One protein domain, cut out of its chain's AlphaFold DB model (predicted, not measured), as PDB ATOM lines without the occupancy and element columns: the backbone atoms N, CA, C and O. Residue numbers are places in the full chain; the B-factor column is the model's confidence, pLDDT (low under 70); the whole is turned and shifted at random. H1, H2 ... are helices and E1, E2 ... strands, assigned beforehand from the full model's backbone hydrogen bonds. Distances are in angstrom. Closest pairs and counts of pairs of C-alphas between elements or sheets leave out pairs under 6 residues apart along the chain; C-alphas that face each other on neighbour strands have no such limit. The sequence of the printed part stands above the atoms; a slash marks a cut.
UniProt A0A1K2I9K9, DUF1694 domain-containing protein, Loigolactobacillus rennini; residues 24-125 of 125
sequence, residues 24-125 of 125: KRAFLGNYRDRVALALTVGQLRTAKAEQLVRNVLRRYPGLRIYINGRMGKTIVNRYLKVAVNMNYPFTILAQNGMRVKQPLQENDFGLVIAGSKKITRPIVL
ATOM      1  N   LYS A  24      98.797 153.298 152.031       54.06
ATOM      2  CA  LYS A  24      99.346 152.023 152.514       54.06
ATOM      3  C   LYS A  24      98.306 150.901 152.440       54.06
ATOM      4  O   LYS A  24      98.672 149.761 152.155       54.06
ATOM      5  N   ARG A  25      97.018 151.193 152.666       59.19
ATOM      6  CA  ARG A  25      95.932 150.229 152.413       59.19
ATOM      7  C   ARG A  25      95.765 149.966 150.917       59.19
ATOM      8  O   ARG A  25      95.585 148.807 150.546       59.19
ATOM      9  N   ALA A  26      95.893 151.002 150.091       59.25
ATOM     10  CA  ALA A  26      95.780 150.912 148.641       59.25
ATOM     11  C   ALA A  26      96.882 150.023 148.026       59.25
ATOM     12  O   ALA A  26      96.577 149.103 147.278       59.25
ATOM     13  N   PHE A  27      98.152 150.173 148.417       62.94
ATOM     14  CA  PHE A  27      99.273 149.365 147.903       62.94
ATOM     15  C   PHE A  27      99.452 148.008 148.603       62.94
ATOM     16  O   PHE A  27     100.562 147.473 148.674       62.94
ATOM     17  N   LEU A  28      98.376 147.427 149.143       66.75
ATOM     18  CA  LEU A  28      98.414 146.128 149.824       66.75
ATOM     19  C   LEU A  28      99.457 146.071 150.961       66.75
ATOM     20  O   LEU A  28     100.135 145.066 151.158       66.75
ATOM     21  N   GLY A  29      99.613 147.168 151.703       61.19
ATOM     22  CA  GLY A  29     100.569 147.284 152.805       61.19
ATOM     23  C   GLY A  29     102.011 147.579 152.385       61.19
ATOM     24  O   GLY A  29     102.865 147.709 153.265       61.19
ATOM     25  N   ASN A  30     102.296 147.703 151.084       64.00
ATOM     26  CA  ASN A  30     103.631 148.000 150.570       64.00
ATOM     27  C   ASN A  30     103.886 149.503 150.426       64.00
ATOM     28  O   ASN A  30     102.981 150.303 150.206       64.00
ATOM     29  N   TYR A  31     105.160 149.881 150.531       63.62
ATOM     30  CA  TYR A  31     105.614 151.240 150.249       63.62
ATOM     31  C   TYR A  31     105.801 151.425 148.750       63.62
ATOM     32  O   TYR A  31     106.423 150.578 148.111       63.62
ATOM     33  N   ARG A  32     105.357 152.566 148.218       65.31
ATOM     34  CA  ARG A  32     105.501 152.928 146.801       65.31
ATOM     35  C   ARG A  32     106.954 152.823 146.301       65.31
ATOM     36  O   ARG A  32     107.176 152.305 145.215       65.31
ATOM     37  N   ASP A  33     107.942 153.151 147.137       62.75
ATOM     38  CA  ASP A  33     109.389 152.969 146.883       62.75
ATOM     39  C   ASP A  33     109.848 151.520 146.613       62.75
ATOM     40  O   ASP A  33     110.968 151.274 146.158       62.75
ATOM     41  N   ARG A  34     109.022 150.532 146.964       70.81
ATOM     42  CA  ARG A  34     109.311 149.101 146.799       70.81
ATOM     43  C   ARG A  34     108.376 148.429 145.799       70.81
ATOM     44  O   ARG A  34     108.509 147.228 145.572       70.81
ATOM     45  N   VAL A  35     107.445 149.185 145.218       73.31
ATOM     46  CA  VAL A  35     106.481 148.711 144.227       73.31
ATOM     47  C   VAL A  35     107.080 148.881 142.836       73.31
ATOM     48  O   VAL A  35     107.392 149.986 142.408       73.31
ATOM     49  N   ALA A  36     107.242 147.774 142.121       74.62
ATOM     50  CA  ALA A  36     107.673 147.778 140.730       74.62
ATOM     51  C   ALA A  36     106.518 148.059 139.780       74.62
ATOM     52  O   ALA A  36     106.751 148.637 138.728       74.62
ATOM     53  N   LEU A  37     105.319 147.589 140.136       78.44
ATOM     54  CA  LEU A  37     104.099 147.708 139.350       78.44
ATOM     55  C   LEU A  37     102.897 147.655 140.290       78.44
ATOM     56  O   LEU A  37     102.840 146.786 141.155       78.44
ATOM     57  N   ALA A  38     101.924 148.532 140.100       79.50
ATOM     58  CA  ALA A  38     100.606 148.416 140.712       79.50
ATOM     59  C   ALA A  38      99.564 148.543 139.605       79.50
ATOM     60  O   ALA A  38      99.729 149.360 138.710       79.50
ATOM     61  N   LEU A  39      98.535 147.703 139.641       80.38
ATOM     62  CA  LEU A  39      97.451 147.699 138.669       80.38
ATOM     63  C   LEU A  39      96.112 147.708 139.393       80.38
ATOM     64  O   LEU A  39      95.905 146.981 140.377       80.38
ATOM     65  N   THR A  40      95.196 148.518 138.877       80.75
ATOM     66  CA  THR A  40      93.832 148.602 139.395       80.75
ATOM     67  C   THR A  40      92.983 147.426 138.927       80.75
ATOM     68  O   THR A  40      93.302 146.751 137.944       80.75
ATOM     69  N   VAL A  41      91.879 147.146 139.619       79.06
ATOM     70  CA  VAL A  41      90.956 146.065 139.238       79.06
ATOM     71  C   VAL A  41      90.421 146.260 137.820       79.06
ATOM     72  O   VAL A  41      90.317 145.284 137.076       79.06
ATOM     73  N   GLY A  42      90.128 147.503 137.428       77.81
ATOM     74  CA  GLY A  42      89.702 147.850 136.075       77.81
ATOM     75  C   GLY A  42      90.765 147.491 135.036       77.81
ATOM     76  O   GLY A  42      90.472 146.796 134.064       77.81
ATOM     77  N   GLN A  43      92.027 147.854 135.285       75.62
ATOM     78  CA  GLN A  43      93.137 147.514 134.390       75.62
ATOM     79  C   GLN A  43      93.374 146.001 134.307       75.62
ATOM     80  O   GLN A  43      93.624 145.474 133.225       75.62
ATOM     81  N   LEU A  44      93.237 145.272 135.420       80.12
ATOM     82  CA  LEU A  44      93.447 143.820 135.464       80.12
ATOM     83  C   LEU A  44      92.447 143.022 134.621       80.12
ATOM     84  O   LEU A  44      92.740 141.871 134.274       80.12
ATOM     85  N   ARG A  45      91.292 143.609 134.281       76.44
ATOM     86  CA  ARG A  45      90.322 143.029 133.340       76.44
ATOM     87  C   ARG A  45      90.807 143.097 131.890       76.44
ATOM     88  O   ARG A  45      90.352 142.305 131.066       76.44
ATOM     89  N   THR A  46      91.735 143.996 131.569       75.06
ATOM     90  CA  THR A  46      92.271 144.181 130.218       75.06
ATOM     91  C   THR A  46      93.405 143.194 129.921       75.06
ATOM     92  O   THR A  46      94.277 142.954 130.751       75.06
ATOM     93  N   ALA A  47      93.474 142.675 128.690       73.44
ATOM     94  CA  ALA A  47      94.565 141.789 128.252       73.44
ATOM     95  C   ALA A  47      95.964 142.443 128.341       73.44
ATOM     96  O   ALA A  47      96.964 141.762 128.576       73.44
ATOM     97  N   LYS A  48      96.032 143.777 128.213       74.69
ATOM     98  CA  LYS A  48      97.268 144.565 128.348       74.69
ATOM     99  C   LYS A  48      97.898 144.440 129.740       74.69
ATOM    100  O   LYS A  48      99.120 144.387 129.845       74.69
ATOM    101  N   ALA A  49      97.089 144.338 130.799       77.81
ATOM    102  CA  ALA A  49      97.594 144.185 132.163       77.81
ATOM    103  C   ALA A  49      98.357 142.870 132.351       77.81
ATOM    104  O   ALA A  49      99.417 142.849 132.973       77.81
ATOM    105  N   GLU A  50      97.878 141.778 131.758       78.12
ATOM    106  CA  GLU A  50      98.550 140.482 131.852       78.12
ATOM    107  C   GLU A  50      99.917 140.491 131.151       78.12
ATOM    108  O   GLU A  50     100.894 139.940 131.666       78.12
ATOM    109  N   GLN A  51     100.009 141.167 130.003       79.06
ATOM    110  CA  GLN A  51     101.275 141.375 129.296       79.06
ATOM    111  C   GLN A  51     102.241 142.249 130.104       79.06
ATOM    112  O   GLN A  51     103.414 141.899 130.232       79.06
ATOM    113  N   LEU A  52     101.753 143.344 130.696       77.62
ATOM    114  CA  LEU A  52     102.545 144.211 131.573       77.62
ATOM    115  C   LEU A  52     103.113 143.441 132.766       77.62
ATOM    116  O   LEU A  52     104.315 143.518 133.022       77.62
ATOM    117  N   VAL A  53     102.282 142.645 133.444       80.38
ATOM    118  CA  VAL A  53     102.714 141.800 134.564       80.38
ATOM    119  C   VAL A  53     103.824 140.852 134.119       80.38
ATOM    120  O   VAL A  53     104.885 140.833 134.736       80.38
ATOM    121  N   ARG A  54     103.643 140.120 133.013       81.88
ATOM    122  CA  ARG A  54     104.683 139.215 132.496       81.88
ATOM    123  C   ARG A  54     105.985 139.936 132.145       81.88
ATOM    124  O   ARG A  54     107.059 139.416 132.444       81.88
ATOM    125  N   ASN A  55     105.903 141.122 131.545       80.81
ATOM    126  CA  ASN A  55     107.077 141.922 131.200       80.81
ATOM    127  C   ASN A  55     107.834 142.391 132.447       80.81
ATOM    128  O   ASN A  55     109.058 142.285 132.493       80.81
ATOM    129  N   VAL A  56     107.121 142.863 133.474       77.69
ATOM    130  CA  VAL A  56     107.734 143.280 134.743       77.69
ATOM    131  C   VAL A  56     108.353 142.089 135.465       77.69
ATOM    132  O   VAL A  56     109.487 142.192 135.922       77.69
ATOM    133  N   LEU A  57     107.669 140.943 135.510       77.94
ATOM    134  CA  LEU A  57     108.215 139.730 136.120       77.94
ATOM    135  C   LEU A  57     109.517 139.310 135.432       77.94
ATOM    136  O   LEU A  57     110.534 139.175 136.108       77.94
ATOM    137  N   ARG A  58     109.536 139.232 134.094       79.56
ATOM    138  CA  ARG A  58     110.760 138.940 133.323       79.56
ATOM    139  C   ARG A  58     111.884 139.937 133.588       79.56
ATOM    140  O   ARG A  58     113.042 139.544 133.658       79.56
ATOM    141  N   ARG A  59     111.552 141.221 133.729       73.88
ATOM    142  CA  ARG A  59     112.534 142.283 133.974       73.88
ATOM    143  C   ARG A  59     113.111 142.243 135.389       73.88
ATOM    144  O   ARG A  59     114.228 142.707 135.593       73.88
ATOM    145  N   TYR A  60     112.371 141.692 136.349       73.25
ATOM    146  CA  TYR A  60     112.758 141.674 137.754       73.25
ATOM    147  C   TYR A  60     112.533 140.290 138.398       73.25
ATOM    148  O   TYR A  60     111.540 140.084 139.099       73.25
ATOM    149  N   PRO A  61     113.485 139.349 138.244       68.31
ATOM    150  CA  PRO A  61     113.379 137.972 138.746       68.31
ATOM    151  C   PRO A  61     113.425 137.785 140.274       68.31
ATOM    152  O   PRO A  61     113.462 136.660 140.753       68.31
ATOM    153  N   GLY A  62     113.389 138.863 141.059       73.81
ATOM    154  CA  GLY A  62     113.427 138.819 142.529       73.81
ATOM    155  C   GLY A  62     112.232 139.480 143.215       73.81
ATOM    156  O   GLY A  62     112.313 139.807 144.400       73.81
ATOM    157  N   LEU A  63     111.160 139.761 142.472       80.25
ATOM    158  CA  LEU A  63     109.973 140.414 143.017       80.25
ATOM    159  C   LEU A  63     108.929 139.415 143.492       80.25
ATOM    160  O   LEU A  63     108.939 138.239 143.141       80.25
ATOM    161  N   ARG A  64     107.992 139.929 144.282       84.25
ATOM    162  CA  ARG A  64     106.881 139.186 144.844       84.25
ATOM    163  C   ARG A  64     105.568 139.823 144.416       84.25
ATOM    164  O   ARG A  64     105.429 141.046 144.387       84.25
ATOM    165  N   ILE A  65     104.608 138.982 144.056       85.62
ATOM    166  CA  ILE A  65     103.310 139.422 143.545       85.62
ATOM    167  C   ILE A  65     102.320 139.456 144.700       85.62
ATOM    168  O   ILE A  65     102.039 138.443 145.326       85.62
ATOM    169  N   TYR A  66     101.752 140.613 144.971       85.19
ATOM    170  CA  TYR A  66     100.700 140.817 145.947       85.19
ATOM    171  C   TYR A  66      99.376 140.932 145.202       85.19
ATOM    172  O   TYR A  66      99.201 141.798 144.350       85.19
ATOM    173  N   ILE A  67      98.449 140.031 145.500       85.81
ATOM    174  CA  ILE A  67      97.145 139.953 144.848       85.81
ATOM    175  C   ILE A  67      96.079 140.270 145.889       85.81
ATOM    176  O   ILE A  67      96.067 139.708 146.982       85.81
ATOM    177  N   ASN A  68      95.161 141.162 145.552       82.56
ATOM    178  CA  ASN A  68      94.026 141.485 146.395       82.56
ATOM    179  C   ASN A  68      92.990 140.352 146.326       82.56
ATOM    180  O   ASN A  68      92.345 140.136 145.300       82.56
ATOM    181  N   GLY A  69      92.810 139.629 147.430       75.62
ATOM    182  CA  GLY A  69      91.851 138.527 147.531       75.62
ATOM    183  C   GLY A  69      90.387 138.975 147.504       75.62
ATOM    184  O   GLY A  69      89.505 138.135 147.355       75.62
ATOM    185  N   ARG A  70      90.119 140.285 147.621       74.19
ATOM    186  CA  ARG A  70      88.772 140.867 147.492       74.19
ATOM    187  C   ARG A  70      88.321 141.002 146.033       74.19
ATOM    188  O   ARG A  70      87.154 141.295 145.789       74.19
ATOM    189  N   MET A  71      89.227 140.817 145.070       74.94
ATOM    190  CA  MET A  71      88.887 140.801 143.649       74.94
ATOM    191  C   MET A  71      88.056 139.577 143.277       74.94
ATOM    192  O   MET A  71      88.103 138.538 143.935       74.94
ATOM    193  N   GLY A  72      87.352 139.668 142.145       74.62
ATOM    194  CA  GLY A  72      86.674 138.515 141.563       74.62
ATOM    195  C   GLY A  72      87.635 137.333 141.398       74.62
ATOM    196  O   GLY A  72      88.708 137.476 140.804       74.62
ATOM    197  N   LYS A  73      87.233 136.155 141.898       77.69
ATOM    198  CA  LYS A  73      88.024 134.910 141.869       77.69
ATOM    199  C   LYS A  73      88.640 134.618 140.499       77.69
ATOM    200  O   LYS A  73      89.767 134.138 140.433       77.69
ATOM    201  N   THR A  74      87.938 134.936 139.412       82.56
ATOM    202  CA  THR A  74      88.415 134.757 138.032       82.56
ATOM    203  C   THR A  74      89.705 135.528 137.752       82.56
ATOM    204  O   THR A  74      90.644 134.969 137.190       82.56
ATOM    205  N   ILE A  75      89.771 136.795 138.175       81.75
ATOM    206  CA  ILE A  75      90.941 137.661 137.984       81.75
ATOM    207  C   ILE A  75      92.091 137.138 138.846       81.75
ATOM    208  O   ILE A  75      93.175 136.880 138.332       81.75
ATOM    209  N   VAL A  76      91.833 136.893 140.134       84.00
ATOM    210  CA  VAL A  76      92.831 136.354 141.073       84.00
ATOM    211  C   VAL A  76      93.446 135.065 140.531       84.00
ATOM    212  O   VAL A  76      94.666 134.961 140.444       84.00
ATOM    213  N   ASN A  77      92.618 134.107 140.109       85.25
ATOM    214  CA  ASN A  77      93.086 132.813 139.621       85.25
ATOM    215  C   ASN A  77      93.881 132.941 138.311       85.25
ATOM    216  O   ASN A  77      94.860 132.224 138.113       85.25
ATOM    217  N   ARG A  78      93.512 133.883 137.429       85.50
ATOM    218  CA  ARG A  78      94.280 134.180 136.210       85.50
ATOM    219  C   ARG A  78      95.705 134.614 136.554       85.50
ATOM    220  O   ARG A  78      96.648 133.997 136.070       85.50
ATOM    221  N   TYR A  79      95.874 135.615 137.417       83.31
ATOM    222  CA  TYR A  79      97.208 136.109 137.785       83.31
ATOM    223  C   TYR A  79      97.984 135.135 138.672       83.31
ATOM    224  O   TYR A  79      99.203 135.036 138.549       83.31
ATOM    225  N   LEU A  80      97.291 134.360 139.506       85.75
ATOM    226  CA  LEU A  80      97.900 133.287 140.284       85.75
ATOM    227  C   LEU A  80      98.504 132.214 139.374       85.75
ATOM    228  O   LEU A  80      99.646 131.823 139.579       85.75
ATOM    229  N   LYS A  81      97.801 131.804 138.310       86.69
ATOM    230  CA  LYS A  81      98.368 130.898 137.299       86.69
ATOM    231  C   LYS A  81      99.611 131.482 136.632       86.69
ATOM    232  O   LYS A  81     100.565 130.745 136.425       86.69
ATOM    233  N   VAL A  82      99.627 132.782 136.319       84.75
ATOM    234  CA  VAL A  82     100.819 133.444 135.750       84.75
ATOM    235  C   VAL A  82     101.989 133.401 136.729       84.75
ATOM    236  O   VAL A  82     103.088 133.027 136.336       84.75
ATOM    237  N   ALA A  83     101.743 133.730 137.998       85.06
ATOM    238  CA  ALA A  83     102.750 133.687 139.053       85.06
ATOM    239  C   ALA A  83     103.349 132.284 139.209       85.06
ATOM    240  O   ALA A  83     104.568 132.135 139.201       85.06
ATOM    241  N   VAL A  84     102.490 131.263 139.292       86.38
ATOM    242  CA  VAL A  84     102.888 129.856 139.433       86.38
ATOM    243  C   VAL A  84     103.650 129.373 138.202       86.38
ATOM    244  O   VAL A  84     104.704 128.769 138.344       86.38
ATOM    245  N   ASN A  85     103.170 129.679 136.994       85.88
ATOM    246  CA  ASN A  85     103.818 129.268 135.744       85.88
ATOM    247  C   ASN A  85     105.215 129.896 135.595       85.88
ATOM    248  O   ASN A  85     106.158 129.244 135.166       85.88
ATOM    249  N   MET A  86     105.376 131.149 136.026       82.00
ATOM    250  CA  MET A  86     106.679 131.817 136.036       82.00
ATOM    251  C   MET A  86     107.533 131.470 137.272       82.00
ATOM    252  O   MET A  86     108.664 131.934 137.365       82.00
ATOM    253  N   ASN A  87     107.008 130.670 138.207       83.00
ATOM    254  CA  ASN A  87     107.640 130.284 139.469       83.00
ATOM    255  C   ASN A  87     108.007 131.469 140.393       83.00
ATOM    256  O   ASN A  87     109.056 131.471 141.037       83.00
ATOM    257  N   TYR A  88     107.140 132.487 140.463       83.88
ATOM    258  CA  TYR A  88     107.333 133.664 141.320       83.88
ATOM    259  C   TYR A  88     106.583 133.543 142.647       83.88
ATOM    260  O   TYR A  88     105.438 133.080 142.678       83.88
ATOM    261  N   PRO A  89     107.167 134.052 143.747       84.69
ATOM    262  CA  PRO A  89     106.470 134.122 145.017       84.69
ATOM    263  C   PRO A  89     105.284 135.083 144.904       84.69
ATOM    264  O   PRO A  89     105.418 136.221 144.444       84.69
ATOM    265  N   PHE A  90     104.117 134.643 145.368       85.12
ATOM    266  CA  PHE A  90     102.914 135.466 145.421       85.12
ATOM    267  C   PHE A  90     102.306 135.493 146.826       85.12
ATOM    268  O   PHE A  90     102.636 134.701 147.706       85.12
ATOM    269  N   THR A  91     101.445 136.465 147.089       83.31
ATOM    270  CA  THR A  91     100.779 136.659 148.375       83.31
ATOM    271  C   THR A  91      99.401 137.215 148.126       83.31
ATOM    272  O   THR A  91      99.253 138.301 147.576       83.31
ATOM    273  N   ILE A  92      98.386 136.468 148.539       82.69
ATOM    274  CA  ILE A  92      97.012 136.937 148.465       82.69
ATOM    275  C   ILE A  92      96.698 137.660 149.770       82.69
ATOM    276  O   ILE A  92      96.703 137.049 150.836       82.69
ATOM    277  N   LEU A  93      96.405 138.956 149.693       75.62
ATOM    278  CA  LEU A  93      95.840 139.686 150.821       75.62
ATOM    279  C   LEU A  93      94.325 139.539 150.783       75.62
ATOM    280  O   LEU A  93      93.624 140.278 150.093       75.62
ATOM    281  N   ALA A  94      93.819 138.577 151.542       64.94
ATOM    282  CA  ALA A  94      92.421 138.545 151.927       64.94
ATOM    283  C   ALA A  94      92.305 139.257 153.279       64.94
ATOM    284  O   ALA A  94      92.733 138.729 154.303       64.94
ATOM    285  N   GLN A  95      91.766 140.480 153.307       57.59
ATOM    286  CA  GLN A  95      91.378 141.100 154.577       57.59
ATOM    287  C   GLN A  95      90.121 140.390 155.099       57.59
ATOM    288  O   GLN A  95      89.009 140.880 154.945       57.59
ATOM    289  N   ASN A  96      90.305 139.218 155.706       44.09
ATOM    290  CA  ASN A  96      89.230 138.387 156.259       44.09
ATOM    291  C   ASN A  96      88.708 138.866 157.631       44.09
ATOM    292  O   ASN A  96      87.941 138.154 158.267       44.09
ATOM    293  N   GLY A  97      89.103 140.051 158.108       44.19
ATOM    294  CA  GLY A  97      88.826 140.484 159.487       44.19
ATOM    295  C   GLY A  97      87.899 141.688 159.654       44.19
ATOM    296  O   GLY A  97      87.462 141.962 160.764       44.19
ATOM    297  N   MET A  98      87.589 142.432 158.594       41.44
ATOM    298  CA  MET A  98      86.732 143.615 158.699       41.44
ATOM    299  C   MET A  98      85.552 143.441 157.758       41.44
ATOM    300  O   MET A  98      85.735 143.146 156.579       41.44
ATOM    301  N   ARG A  99      84.334 143.637 158.273       43.00
ATOM    302  CA  ARG A  99      83.102 143.800 157.490       43.00
ATOM    303  C   ARG A  99      83.227 145.069 156.640       43.00
ATOM    304  O   ARG A  99      82.567 146.069 156.901       43.00
ATOM    305  N   VAL A 100      84.112 145.068 155.649       48.91
ATOM    306  CA  VAL A 100      84.259 146.168 154.705       48.91
ATOM    307  C   VAL A 100      83.104 146.018 153.723       48.91
ATOM    308  O   VAL A 100      83.209 145.330 152.713       48.91
ATOM    309  N   LYS A 101      81.969 146.635 154.072       48.38
ATOM    310  CA  LYS A 101      80.755 146.744 153.243       48.38
ATOM    311  C   LYS A 101      81.007 147.407 151.880       48.38
ATOM    312  O   LYS A 101      80.118 147.400 151.040       48.38
ATOM    313  N   GLN A 102      82.178 148.006 151.668       56.28
ATOM    314  CA  GLN A 102      82.502 148.697 150.427       56.28
ATOM    315  C   GLN A 102      82.941 147.676 149.370       56.28
ATOM    316  O   GLN A 102      83.944 146.987 149.596       56.28
ATOM    317  N   PRO A 103      82.208 147.543 148.250       59.31
ATOM    318  CA  PRO A 103      82.637 146.713 147.136       59.31
ATOM    319  C   PRO A 103      83.976 147.233 146.614       59.31
ATOM    320  O   PRO A 103      84.229 148.435 146.628       59.31
ATOM    321  N   LEU A 104      84.841 146.313 146.189       64.62
ATOM    322  CA  LEU A 104      86.090 146.681 145.537       64.62
ATOM    323  C   LEU A 104      85.744 147.410 144.234       64.62
ATOM    324  O   LEU A 104      85.074 146.839 143.371       64.62
ATOM    325  N   GLN A 105      86.153 148.667 144.127       69.69
ATOM    326  CA  GLN A 105      85.911 149.491 142.957       69.69
ATOM    327  C   GLN A 105      86.957 149.209 141.882       69.69
ATOM    328  O   GLN A 105      88.029 148.657 142.127       69.69
ATOM    329  N   GLU A 106      86.654 149.603 140.650       67.88
ATOM    330  CA  GLU A 106      87.559 149.403 139.517       67.88
ATOM    331  C   GLU A 106      88.851 150.215 139.644       67.88
ATOM    332  O   GLU A 106      89.874 149.821 139.087       67.88
ATOM    333  N   ASN A 107      88.813 151.300 140.423       67.81
ATOM    334  CA  ASN A 107      89.959 152.156 140.704       67.81
ATOM    335  C   ASN A 107      90.822 151.660 141.880       67.81
ATOM    336  O   ASN A 107      91.914 152.178 142.097       67.81
ATOM    337  N   ASP A 108      90.364 150.659 142.639       74.00
ATOM    338  CA  ASP A 108      91.171 150.064 143.702       74.00
ATOM    339  C   ASP A 108      92.312 149.235 143.112       74.00
ATOM    340  O   ASP A 108      92.161 148.579 142.076       74.00
ATOM    341  N   PHE A 109      93.453 149.189 143.801       77.44
ATOM    342  CA  PHE A 109      94.543 148.307 143.399       77.44
ATOM    343  C   PHE A 109      94.189 146.845 143.664       77.44
ATOM    344  O   PHE A 109      93.899 146.400 144.782       77.44
ATOM    345  N   GLY A 110      94.236 146.079 142.583       78.94
ATOM    346  CA  GLY A 110      93.988 144.654 142.597       78.94
ATOM    347  C   GLY A 110      95.272 143.835 142.671       78.94
ATOM    348  O   GLY A 110      95.301 142.771 143.282       78.94
ATOM    349  N   LEU A 111      96.352 144.328 142.072       84.94
ATOM    350  CA  LEU A 111      97.616 143.609 141.982       84.94
ATOM    351  C   LEU A 111      98.765 144.585 142.154       84.94
ATOM    352  O   LEU A 111      98.804 145.633 141.520       84.94
ATOM    353  N   VAL A 112      99.718 144.213 142.993       83.12
ATOM    354  CA  VAL A 112     100.918 144.993 143.267       83.12
ATOM    355  C   VAL A 112     102.110 144.055 143.198       83.12
ATOM    356  O   VAL A 112     102.134 143.032 143.862       83.12
ATOM    357  N   ILE A 113     103.120 144.376 142.407       83.56
ATOM    358  CA  ILE A 113     104.386 143.656 142.370       83.56
ATOM    359  C   ILE A 113     105.381 144.478 143.176       83.56
ATOM    360  O   ILE A 113     105.671 145.618 142.818       83.56
ATOM    361  N   ALA A 114     105.900 143.916 144.262       80.50
ATOM    362  CA  ALA A 114     106.841 144.601 145.138       80.50
ATOM    363  C   ALA A 114     107.974 143.673 145.581       80.50
ATOM    364  O   ALA A 114     107.835 142.452 145.599       80.50
ATOM    365  N   GLY A 115     109.121 144.260 145.912       74.88
ATOM    366  CA  GLY A 115     110.310 143.539 146.364       74.88
ATOM    367  C   GLY A 115     110.717 143.909 147.788       74.88
ATOM    368  O   GLY A 115     110.297 144.924 148.340       74.88
ATOM    369  N   SER A 116     111.599 143.103 148.381       59.94
ATOM    370  CA  SER A 116     112.189 143.406 149.695       59.94
ATOM    371  C   SER A 116     113.237 144.529 149.633       59.94
ATOM    372  O   SER A 116     113.473 145.205 150.632       59.94
ATOM    373  N   LYS A 117     113.856 144.748 148.464       58.28
ATOM    374  CA  LYS A 117     114.839 145.815 148.218       58.28
ATOM    375  C   LYS A 117     114.159 147.046 147.603       58.28
ATOM    376  O   LYS A 117     113.176 146.904 146.879       58.28
ATOM    377  N   LYS A 118     114.691 148.246 147.884       53.94
ATOM    378  CA  LYS A 118     114.269 149.487 147.207       53.94
ATOM    379  C   LYS A 118     114.413 149.313 145.695       53.94
ATOM    380  O   LYS A 118     115.456 148.861 145.227       53.94
ATOM    381  N   ILE A 119     113.371 149.666 144.953       58.03
ATOM    382  CA  ILE A 119     113.369 149.570 143.498       58.03
ATOM    383  C   ILE A 119     113.729 150.952 142.968       58.03
ATOM    384  O   ILE A 119     112.923 151.870 143.013       58.03
ATOM    385  N   THR A 120     114.952 151.107 142.461       50.44
ATOM    386  CA  THR A 120     115.481 152.397 141.980       50.44
ATOM    387  C   THR A 120     114.708 152.957 140.775       50.44
ATOM    388  O   THR A 120     114.834 154.132 140.454       50.44
ATOM    389  N   ARG A 121     113.893 152.137 140.093       53.44
ATOM    390  CA  ARG A 121     113.031 152.556 138.973       53.44
ATOM    391  C   ARG A 121     111.667 151.864 139.067       53.44
ATOM    392  O   ARG A 121     111.510 150.787 138.490       53.44
ATOM    393  N   PRO A 122     110.710 152.411 139.829       50.38
ATOM    394  CA  PRO A 122     109.369 151.850 139.891       50.38
ATOM    395  C   PRO A 122     108.624 152.163 138.583       50.38
ATOM    396  O   PRO A 122     108.643 153.300 138.111       50.38
ATOM    397  N   ILE A 123     107.985 151.161 137.978       51.16
ATOM    398  CA  ILE A 123     107.057 151.349 136.855       51.16
ATOM    399  C   ILE A 123     105.663 151.459 137.474       51.16
ATOM    400  O   ILE A 123     104.906 150.494 137.537       51.16
ATOM    401  N   VAL A 124     105.351 152.629 138.025       52.09
ATOM    402  CA  VAL A 124     103.994 152.917 138.508       52.09
ATOM    403  C   VAL A 124     103.183 153.390 137.303       52.09
ATOM    404  O   VAL A 124     103.560 154.385 136.686       52.09
ATOM    405  N   LEU A 125     102.141 152.638 136.945       47.50
ATOM    406  CA  LEU A 125     101.177 152.960 135.888       47.50
ATOM    407  C   LEU A 125      99.839 153.363 136.507       47.50
ATOM    408  O   LEU A 125      99.516 152.821 137.588       47.50
TER     409      LEU A 125
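Overview. This is residues 24 to 125 of the 125 residues of the protein "DUF1694 domain-containing protein" of Loigolactobacillus rennini (UniProt A0A1K2I9K9). A four-stranded sheet has two helices, H2 and H3, side by side over one face, and residues 24 to 31 lie over part of the other face. Residues 97 to 102 stick out. The 102 printed residues hold E1 H1 H2 E2 H3 E3 E4 in chain order; the mixed sheet runs E1 E4 E2 E3, and the class is mixed, helices and strands. It is compact, radius of gyration of the C-alphas 12.7 A, spanning 37 by 25 by 22 A.

Along the chain. Find C-alpha 35 at (106.481, 148.711, 144.227); E1 runs from there to residue 40, 13.5 A. H1 is residues 41 to 44, H2 47 to 59 (18.9 A), E2 64 to 68, H3 73 to 85 (17.9 A) and E3 90 to 93. E4, residues 109 to 114, ends at C-alpha 114 (106.841, 144.601, 145.138).

Arrangement. Look first at E1 and E4, antiparallel, N 36 to O 113 at 2.8 A. E4 and E2 are antiparallel, N 66 to O 112 at 2.7 A; E2 and E3 are parallel, N 91 to O 65 at 2.7 A. In two layers, helices on one face of a sheet, H2 is over E1 and E4 at a height over the sheet of 9.9 A, and H3 over E2 at 9.7 A. Their closest C-alphas, Glu 50 and Tyr 79, are 7.5 A apart: close but not clearly touching, a shallow tilt of 30 degrees, the same way. H1 only grazes the sheet. E2, H3, E3 form a strand-helix-strand unit, parallel neighbour strands joined through a helix; E1, H1 H2, E2 form a split one, with E4 between its strands; both crossovers are right-handed. Every O i to N i+4 pair is within hydrogen-bond range in H2 and H3; H1 is too short for one.

Size, cuts and confidence. The C-alphas farthest apart, Arg 59 and Arg 99, are 37.7 A apart. The printed part has no cut; the link E3 to E4 is long, the others tight. pLDDT is under 70 at residues 24 to 33, 61, 94 to 107 and 116 to 125.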